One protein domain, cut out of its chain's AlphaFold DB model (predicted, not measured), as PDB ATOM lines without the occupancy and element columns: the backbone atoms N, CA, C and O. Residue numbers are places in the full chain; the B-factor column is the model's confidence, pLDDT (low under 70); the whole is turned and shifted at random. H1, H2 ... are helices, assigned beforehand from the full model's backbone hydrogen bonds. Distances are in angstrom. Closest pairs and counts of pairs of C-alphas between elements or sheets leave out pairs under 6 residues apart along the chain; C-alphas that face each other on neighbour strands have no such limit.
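Overview. This is residues 2 to 59 of the 181 residues of an uncharacterized protein of Halomonas sp. TQ8S (UniProt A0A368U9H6). Three helices follow one another in an open, angular chain with no shared core: long H1 meets H2 near their ends at a wide corner, and short H3 turns off at a second corner beyond H2. Residues 2 to 23 of H1 stick out as a free arm. The printed part has 58 residues with three named helices, H1, H2, H3 in order, and no named strand; the class is all helix. It is extended, with a radius of gyration of the C-alphas of 18.8 A and spans of 53 by 26 by 20 A.

Arrangement. H1, residues 2 to 24, and H2, residues 27 to 45, are close but not clearly touching; their closest C-alphas, of Lys 24 and Arg 30, are 6.2 A apart. Their lines are about perpendicular, at 75 degrees. H2 and H3, residues 50 to 58, are also close but not clearly touching, about perpendicular at 76 degrees, with the closest C-alphas, of Met 43 and Phe 50, 7.6 A apart. H1 and H3 are apart. In H1, H2 and H3 every O i to N i+4 pair is within hydrogen-bond range.

Along the chain. H1 runs 32.9 A from C-alpha 2 at (-46.847, 15.327, 4.932), H2 26.7 A, and H3 11.6 A to C-alpha 58 at (-24.232, -26.050, -10.809).

Size, cuts and confidence. The C-alphas farthest apart, of Leu 2 and Tyr 46, are 53.6 A apart. The printed part has no cut, and both links are tight. Mean pLDDT of the printed part is 90.6; residue 59 is under 70.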
ATOM      1  N   LEU A   2     -47.942  16.018   5.657       90.06
ATOM      2  CA  LEU A   2     -46.847  15.327   4.932       90.06
ATOM      3  C   LEU A   2     -45.444  15.482   5.545       90.06
ATOM      4  O   LEU A   2     -44.659  14.544   5.532       90.06
ATOM      5  N   LEU A   3     -45.121  16.656   6.097       95.00
ATOM      6  CA  LEU A   3     -43.807  16.889   6.710       95.00
ATOM      7  C   LEU A   3     -43.573  15.987   7.930       95.00
ATOM      8  O   LEU A   3     -42.475  15.482   8.114       95.00
ATOM      9  N   ILE A   4     -44.610  15.769   8.741       96.75
ATOM     10  CA  ILE A   4     -44.525  14.892   9.916       96.75
ATOM     11  C   ILE A   4     -44.289  13.453   9.458       96.75
ATOM     12  O   ILE A   4     -43.396  12.799   9.972       96.75
ATOM     13  N   GLU A   5     -45.029  12.994   8.447       96.56
ATOM     14  CA  GLU A   5     -44.839  11.663   7.868       96.56
ATOM     15  C   GLU A   5     -43.428  11.478   7.292       96.56
ATOM     16  O   GLU A   5     -42.773  10.489   7.607       96.56
ATOM     17  N   TYR A   6     -42.916  12.454   6.535       97.31
ATOM     18  CA  TYR A   6     -41.542  12.441   6.023       97.31
ATOM     19  C   TYR A   6     -40.507  12.337   7.149       97.31
ATOM     20  O   TYR A   6     -39.580  11.536   7.060       97.31
ATOM     21  N   LEU A   7     -40.668  13.111   8.224       97.75
ATOM     22  CA  LEU A   7     -39.748  13.082   9.362       97.75
ATOM     23  C   LEU A   7     -39.827  11.761  10.134       97.75
ATOM     24  O   LEU A   7     -38.792  11.226  10.528       97.75
ATOM     25  N   THR A   8     -41.027  11.204  10.309       97.19
ATOM     26  CA  THR A   8     -41.210   9.870  10.896       97.19
ATOM     27  C   THR A   8     -40.505   8.814  10.054       97.19
ATOM     28  O   THR A   8     -39.720   8.034  10.584       97.19
ATOM     29  N   LYS A   9     -40.709   8.836   8.732       97.12
ATOM     30  CA  LYS A   9     -40.056   7.909   7.802       97.12
ATOM     31  C   LYS A   9     -38.541   8.072   7.794       97.12
ATOM     32  O   LYS A   9     -37.829   7.078   7.755       97.12
ATOM     33  N   LYS A  10     -38.041   9.306   7.893       97.56
ATOM     34  CA  LYS A  10     -36.605   9.577   8.005       97.56
ATOM     35  C   LYS A  10     -36.005   8.935   9.258       97.56
ATOM     36  O   LYS A  10     -34.976   8.283   9.165       97.56
ATOM     37  N   ARG A  11     -36.682   9.045  10.404       97.75
ATOM     38  CA  ARG A  11     -36.251   8.394  11.648       97.75
ATOM     39  C   ARG A  11     -36.280   6.867  11.553       97.75
ATOM     40  O   ARG A  11     -35.397   6.211  12.089       97.75
ATOM     41  N   GLU A  12     -37.301   6.305  10.908       97.81
ATOM     42  CA  GLU A  12     -37.390   4.857  10.671       97.81
ATOM     43  C   GLU A  12     -36.226   4.357   9.802       97.81
ATOM     44  O   GLU A  12     -35.631   3.335  10.129       97.81
ATOM     45  N   LEU A  13     -35.868   5.089   8.740       97.38
ATOM     46  CA  LEU A  13     -34.711   4.763   7.899       97.38
ATOM     47  C   LEU A  13     -33.413   4.770   8.705       97.38
ATOM     48  O   LEU A  13     -32.678   3.790   8.675       97.38
ATOM     49  N   GLU A  14     -33.180   5.832   9.476       97.44
ATOM     50  CA  GLU A  14     -31.994   5.946  10.334       97.44
ATOM     51  C   GLU A  14     -31.919   4.797  11.361       97.44
ATOM     52  O   GLU A  14     -30.837   4.291  11.648       97.44
ATOM     53  N   ALA A  15     -33.057   4.341  11.899       97.31
ATOM     54  CA  ALA A  15     -33.098   3.210  12.828       97.31
ATOM     55  C   ALA A  15     -32.746   1.873  12.151       97.31
ATOM     56  O   ALA A  15     -31.976   1.090  12.703       97.31
ATOM     57  N   LEU A  16     -33.278   1.624  10.951       97.06
ATOM     58  CA  LEU A  16     -32.962   0.417  10.180       97.06
ATOM     59  C   LEU A  16     -31.498   0.392   9.733       97.06
ATOM     60  O   LEU A  16     -30.870  -0.663   9.744       97.06
ATOM     61  N   GLU A  17     -30.932   1.543   9.367       95.50
ATOM     62  CA  GLU A  17     -29.510   1.655   9.028       95.50
ATOM     63  C   GLU A  17     -28.615   1.261  10.211       95.50
ATOM     64  O   GLU A  17     -27.644   0.529  10.026       95.50
ATOM     65  N   GLN A  18     -28.968   1.677  11.431       96.19
ATOM     66  CA  GLN A  18     -28.246   1.279  12.644       96.19
ATOM     67  C   GLN A  18     -28.359  -0.219  12.928       96.19
ATOM     68  O   GLN A  18     -27.375  -0.844  13.321       96.19
ATOM     69  N   GLU A  19     -29.541  -0.804  12.726       95.62
ATOM     70  CA  GLU A  19     -29.736  -2.245  12.887       95.62
ATOM     71  C   GLU A  19     -28.866  -3.024  11.899       95.62
ATOM     72  O   GLU A  19     -28.126  -3.914  12.312       95.62
ATOM     73  N   ILE A  20     -28.872  -2.633  10.622       93.38
ATOM     74  CA  ILE A  20     -28.004  -3.219   9.595       93.38
ATOM     75  C   ILE A  20     -26.533  -3.119  10.005       93.38
ATOM     76  O   ILE A  20     -25.803  -4.094   9.860       93.38
ATOM     77  N   GLU A  21     -26.089  -1.974  10.522       92.44
ATOM     78  CA  GLU A  21     -24.701  -1.809  10.956       92.44
ATOM     79  C   GLU A  21     -24.358  -2.736  12.130       92.44
ATOM     80  O   GLU A  21     -23.361  -3.450  12.080       92.44
ATOM     81  N   SER A  22     -25.245  -2.841  13.124       92.12
ATOM     82  CA  SER A  22     -25.061  -3.785  14.233       92.12
ATOM     83  C   SER A  22     -25.038  -5.245  13.769       92.12
ATOM     84  O   SER A  22     -24.284  -6.053  14.310       92.12
ATOM     85  N   LEU A  23     -25.828  -5.584  12.743       91.00
ATOM     86  CA  LEU A  23     -25.844  -6.911  12.138       91.00
ATOM     87  C   LEU A  23     -24.555  -7.186  11.362       91.00
ATOM     88  O   LEU A  23     -24.048  -8.299  11.443       91.00
ATOM     89  N   LYS A  24     -23.975  -6.200  10.668       86.44
ATOM     90  CA  LYS A  24     -22.660  -6.354  10.018       86.44
ATOM     91  C   LYS A  24     -21.537  -6.613  11.018       86.44
ATOM     92  O   LYS A  24     -20.624  -7.373  10.708       86.44
ATOM     93  N   ASP A  25     -21.621  -6.016  12.203       87.69
ATOM     94  CA  ASP A  25     -20.648  -6.223  13.277       87.69
ATOM     95  C   ASP A  25     -20.762  -7.608  13.934       87.69
ATOM     96  O   ASP A  25     -19.854  -8.033  14.658       87.69
ATOM     97  N   THR A  26     -21.857  -8.343  13.690       93.75
ATOM     98  CA  THR A  26     -21.975  -9.720  14.176       93.75
ATOM     99  C   THR A  26     -20.910 -10.611  13.542       93.75
ATOM    100  O   THR A  26     -20.563 -10.494  12.366       93.75
ATOM    101  N   ALA A  27     -20.377 -11.535  14.344       87.12
ATOM    102  CA  ALA A  27     -19.287 -12.413  13.922       87.12
ATOM    103  C   ALA A  27     -19.650 -13.277  12.702       87.12
ATOM    104  O   ALA A  27     -18.771 -13.600  11.908       87.12
ATOM    105  N   GLU A  28     -20.929 -13.623  12.553       89.06
ATOM    106  CA  GLU A  28     -21.449 -14.404  11.429       89.06
ATOM    107  C   GLU A  28     -21.341 -13.616  10.120       89.06
ATOM    108  O   GLU A  28     -20.654 -14.049   9.197       89.06
ATOM    109  N   VAL A  29     -21.909 -12.405  10.074       92.88
ATOM    110  CA  VAL A  29     -21.877 -11.567   8.865       92.88
ATOM    111  C   VAL A  29     -20.449 -11.159   8.515       92.88
ATOM    112  O   VAL A  29     -20.079 -11.138   7.343       92.88
ATOM    113  N   ARG A  30     -19.608 -10.892   9.517       91.81
ATOM    114  CA  ARG A  30     -18.189 -10.616   9.286       91.81
ATOM    115  C   ARG A  30     -17.463 -11.797   8.640       91.81
ATOM    116  O   ARG A  30     -16.686 -11.586   7.713       91.81
ATOM    117  N   ALA A  31     -17.695 -13.019   9.117       92.88
ATOM    118  CA  ALA A  31     -17.077 -14.209   8.540       92.88
ATOM    119  C   ALA A  31     -17.543 -14.444   7.095       92.88
ATOM    120  O   ALA A  31     -16.721 -14.770   6.236       92.88
ATOM    121  N   ASP A  32     -18.826 -14.212   6.817       92.56
ATOM    122  CA  ASP A  32     -19.383 -14.309   5.467       92.56
ATOM    123  C   ASP A  32     -18.783 -13.255   4.527       92.56
ATOM    124  O   ASP A  32     -18.422 -13.574   3.394       92.56
ATOM    125  N   LEU A  33     -18.596 -12.016   4.997       91.62
ATOM    126  CA  LEU A  33     -17.909 -10.970   4.232       91.62
ATOM    127  C   LEU A  33     -16.452 -11.348   3.945       91.62
ATOM    128  O   LEU A  33     -16.013 -11.256   2.803       91.62
ATOM    129  N   GLU A  34     -15.723 -11.855   4.942       92.88
ATOM    130  CA  GLU A  34     -14.352 -12.332   4.736       92.88
ATOM    131  C   GLU A  34     -14.286 -13.506   3.748       92.88
ATOM    132  O   GLU A  34     -13.337 -13.604   2.968       92.88
ATOM    133  N   LEU A  35     -15.271 -14.408   3.759       96.44
ATOM    134  CA  LEU A  35     -15.371 -15.496   2.789       96.44
ATOM    135  C   LEU A  35     -15.596 -14.956   1.376       96.44
ATOM    136  O   LEU A  35     -14.915 -15.393   0.448       96.44
ATOM    137  N   VAL A  36     -16.526 -14.010   1.215       93.81
ATOM    138  CA  VAL A  36     -16.809 -13.361  -0.071       93.81
ATOM    139  C   VAL A  36     -15.573 -12.627  -0.583       93.81
ATOM    140  O   VAL A  36     -15.234 -12.774  -1.756       93.81
ATOM    141  N   ASP A  37     -14.848 -11.916   0.276       94.88
ATOM    142  CA  ASP A  37     -13.613 -11.223  -0.095       94.88
ATOM    143  C   ASP A  37     -12.517 -12.200  -0.525       94.88
ATOM    144  O   ASP A  37     -11.878 -12.002  -1.560       94.88
ATOM    145  N   ARG A  38     -12.327 -13.301   0.215       95.31
ATOM    146  CA  ARG A  38     -11.366 -14.354  -0.153       95.31
ATOM    147  C   ARG A  38     -11.748 -15.036  -1.461       95.31
ATOM    148  O   ARG A  38     -10.875 -15.289  -2.287       95.31
ATOM    149  N   LEU A  39     -13.033 -15.320  -1.668       92.38
ATOM    150  CA  LEU A  39     -13.525 -15.921  -2.904       92.38
ATOM    151  C   LEU A  39     -13.355 -14.962  -4.083       92.38
ATOM    152  O   LEU A  39     -12.899 -15.388  -5.136       92.38
ATOM    153  N   ASN A  40     -13.670 -13.680  -3.907       90.69
ATOM    154  CA  ASN A  40     -13.468 -12.652  -4.924       90.69
ATOM    155  C   ASN A  40     -11.987 -12.481  -5.271       90.69
ATOM    156  O   ASN A  40     -11.655 -12.381  -6.450       90.69
ATOM    157  N   ALA A  41     -11.098 -12.490  -4.274       93.88
ATOM    158  CA  ALA A  41      -9.657 -12.447  -4.497       93.88
ATOM    159  C   ALA A  41      -9.183 -13.663  -5.307       93.88
ATOM    160  O   ALA A  41      -8.495 -13.499  -6.310       93.88
ATOM    161  N   LEU A  42      -9.633 -14.867  -4.944       93.50
ATOM    162  CA  LEU A  42      -9.314 -16.090  -5.680       93.50
ATOM    163  C   LEU A  42      -9.895 -16.058  -7.106       93.50
ATOM    164  O   LEU A  42      -9.208 -16.358  -8.074       93.50
ATOM    165  N   MET A  43     -11.148 -15.631  -7.272       89.31
ATOM    166  CA  MET A  43     -11.769 -15.444  -8.588       89.31
ATOM    167  C   MET A  43     -10.970 -14.472  -9.462       89.31
ATOM    168  O   MET A  43     -10.786 -14.727 -10.652       89.31
ATOM    169  N   ALA A  44     -10.450 -13.390  -8.877       92.19
ATOM    170  CA  ALA A  44      -9.609 -12.427  -9.578       92.19
ATOM    171  C   ALA A  44      -8.244 -13.019  -9.967       92.19
ATOM    172  O   ALA A  44      -7.809 -12.822 -11.101       92.19
ATOM    173  N   GLU A  45      -7.595 -13.777  -9.074       90.62
ATOM    174  CA  GLU A  45      -6.309 -14.439  -9.339       90.62
ATOM    175  C   GLU A  45      -6.384 -15.421 -10.512       90.62
ATOM    176  O   GLU A  45      -5.500 -15.442 -11.367       90.62
ATOM    177  N   TYR A  46      -7.455 -16.212 -10.582       89.56
ATOM    178  CA  TYR A  46      -7.634 -17.208 -11.637       89.56
ATOM    179  C   TYR A  46      -8.393 -16.668 -12.862       89.56
ATOM    180  O   TYR A  46      -8.652 -17.425 -13.798       89.56
ATOM    181  N   ALA A  47      -8.752 -15.376 -12.875       88.38
ATOM    182  CA  ALA A  47      -9.613 -14.749 -13.883       88.38
ATOM    183  C   ALA A  47     -10.933 -15.518 -14.126       88.38
ATOM    184  O   ALA A  47     -11.501 -15.487 -15.221       88.38
ATOM    185  N   ILE A  48     -11.426 -16.210 -13.096       86.44
ATOM    186  CA  ILE A  48     -12.665 -16.983 -13.142       86.44
ATOM    187  C   ILE A  48     -13.791 -16.051 -12.708       86.44
ATOM    188  O   ILE A  48     -13.862 -15.626 -11.557       86.44
ATOM    189  N   GLY A  49     -14.679 -15.713 -13.638       83.88
ATOM    190  CA  GLY A  49     -15.874 -14.938 -13.320       83.88
ATOM    191  C   GLY A  49     -16.907 -15.770 -12.557       83.88
ATOM    192  O   GLY A  49     -16.954 -16.991 -12.681       83.88
ATOM    193  N   PHE A  50     -17.810 -15.101 -11.839       83.62
ATOM    194  CA  PHE A  50     -18.912 -15.750 -11.117       83.62
ATOM    195  C   PHE A  50     -19.719 -16.723 -11.996       83.62
ATOM    196  O   PHE A  50     -20.030 -17.822 -11.557       83.62
ATOM    197  N   ASN A  51     -19.986 -16.364 -13.260       78.75
ATOM    198  CA  ASN A  51     -20.704 -17.227 -14.206       78.75
ATOM    199  C   ASN A  51     -19.950 -18.532 -14.522       78.75
ATOM    200  O   ASN A  51     -20.584 -19.556 -14.751       78.75
ATOM    201  N   GLU A  52     -18.614 -18.498 -14.535       80.12
ATOM    202  CA  GLU A  52     -17.771 -19.668 -14.807       80.12
ATOM    203  C   GLU A  52     -17.719 -20.594 -13.584       80.12
ATOM    204  O   GLU A  52     -17.909 -21.800 -13.717       80.12
ATOM    205  N   LEU A  53     -17.577 -20.037 -12.372       79.94
ATOM    206  CA  LEU A  53     -17.730 -20.821 -11.138       79.94
ATOM    207  C   LEU A  53     -19.136 -21.409 -11.007       79.94
ATOM    208  O   LEU A  53     -19.275 -22.578 -10.659       79.94
ATOM    209  N   GLN A  54     -20.170 -20.619 -11.301       82.12
ATOM    210  CA  GLN A  54     -21.557 -21.076 -11.293       82.12
ATOM    211  C   GLN A  54     -21.742 -22.248 -12.264       82.12
ATOM    212  O   GLN A  54     -22.334 -23.262 -11.912       82.12
ATOM    213  N   TYR A  55     -21.161 -22.162 -13.460       79.44
ATOM    214  CA  TYR A  55     -21.201 -23.239 -14.443       79.44
ATOM    215  C   TYR A  55     -20.471 -24.508 -13.971       79.44
ATOM    216  O   TYR A  55     -21.016 -25.608 -14.100       79.44
ATOM    217  N   MET A  56     -19.287 -24.360 -13.363       78.88
ATOM    218  CA  MET A  56     -18.505 -25.469 -12.798       78.88
ATOM    219  C   MET A  56     -19.178 -26.145 -11.592       78.88
ATOM    220  O   MET A  56     -18.975 -27.342 -11.385       78.88
ATOM    221  N   LEU A  57     -19.950 -25.405 -10.789       77.94
ATOM    222  CA  LEU A  57     -20.575 -25.899  -9.553       77.94
ATOM    223  C   LEU A  57     -22.020 -26.394  -9.743       77.94
ATOM    224  O   LEU A  57     -22.446 -27.289  -9.018       77.94
ATOM    225  N   GLU A  58     -22.778 -25.838 -10.692       75.94
ATOM    226  CA  GLU A  58     -24.232 -26.050 -10.809       75.94
ATOM    227  C   GLU A  58     -24.623 -26.982 -11.973       75.94
ATOM    228  O   GLU A  58     -25.672 -27.627 -11.927       75.94
ATOM    229  N   THR A  59     -23.762 -27.144 -12.992       63.19
ATOM    230  CA  THR A  59     -23.968 -28.132 -14.064       63.19
ATOM    231  C   THR A  59     -22.923 -29.249 -14.002       63.19
ATOM    232  O   THR A  59     -21.760 -29.022 -14.334       63.19
TER     233      THR A  59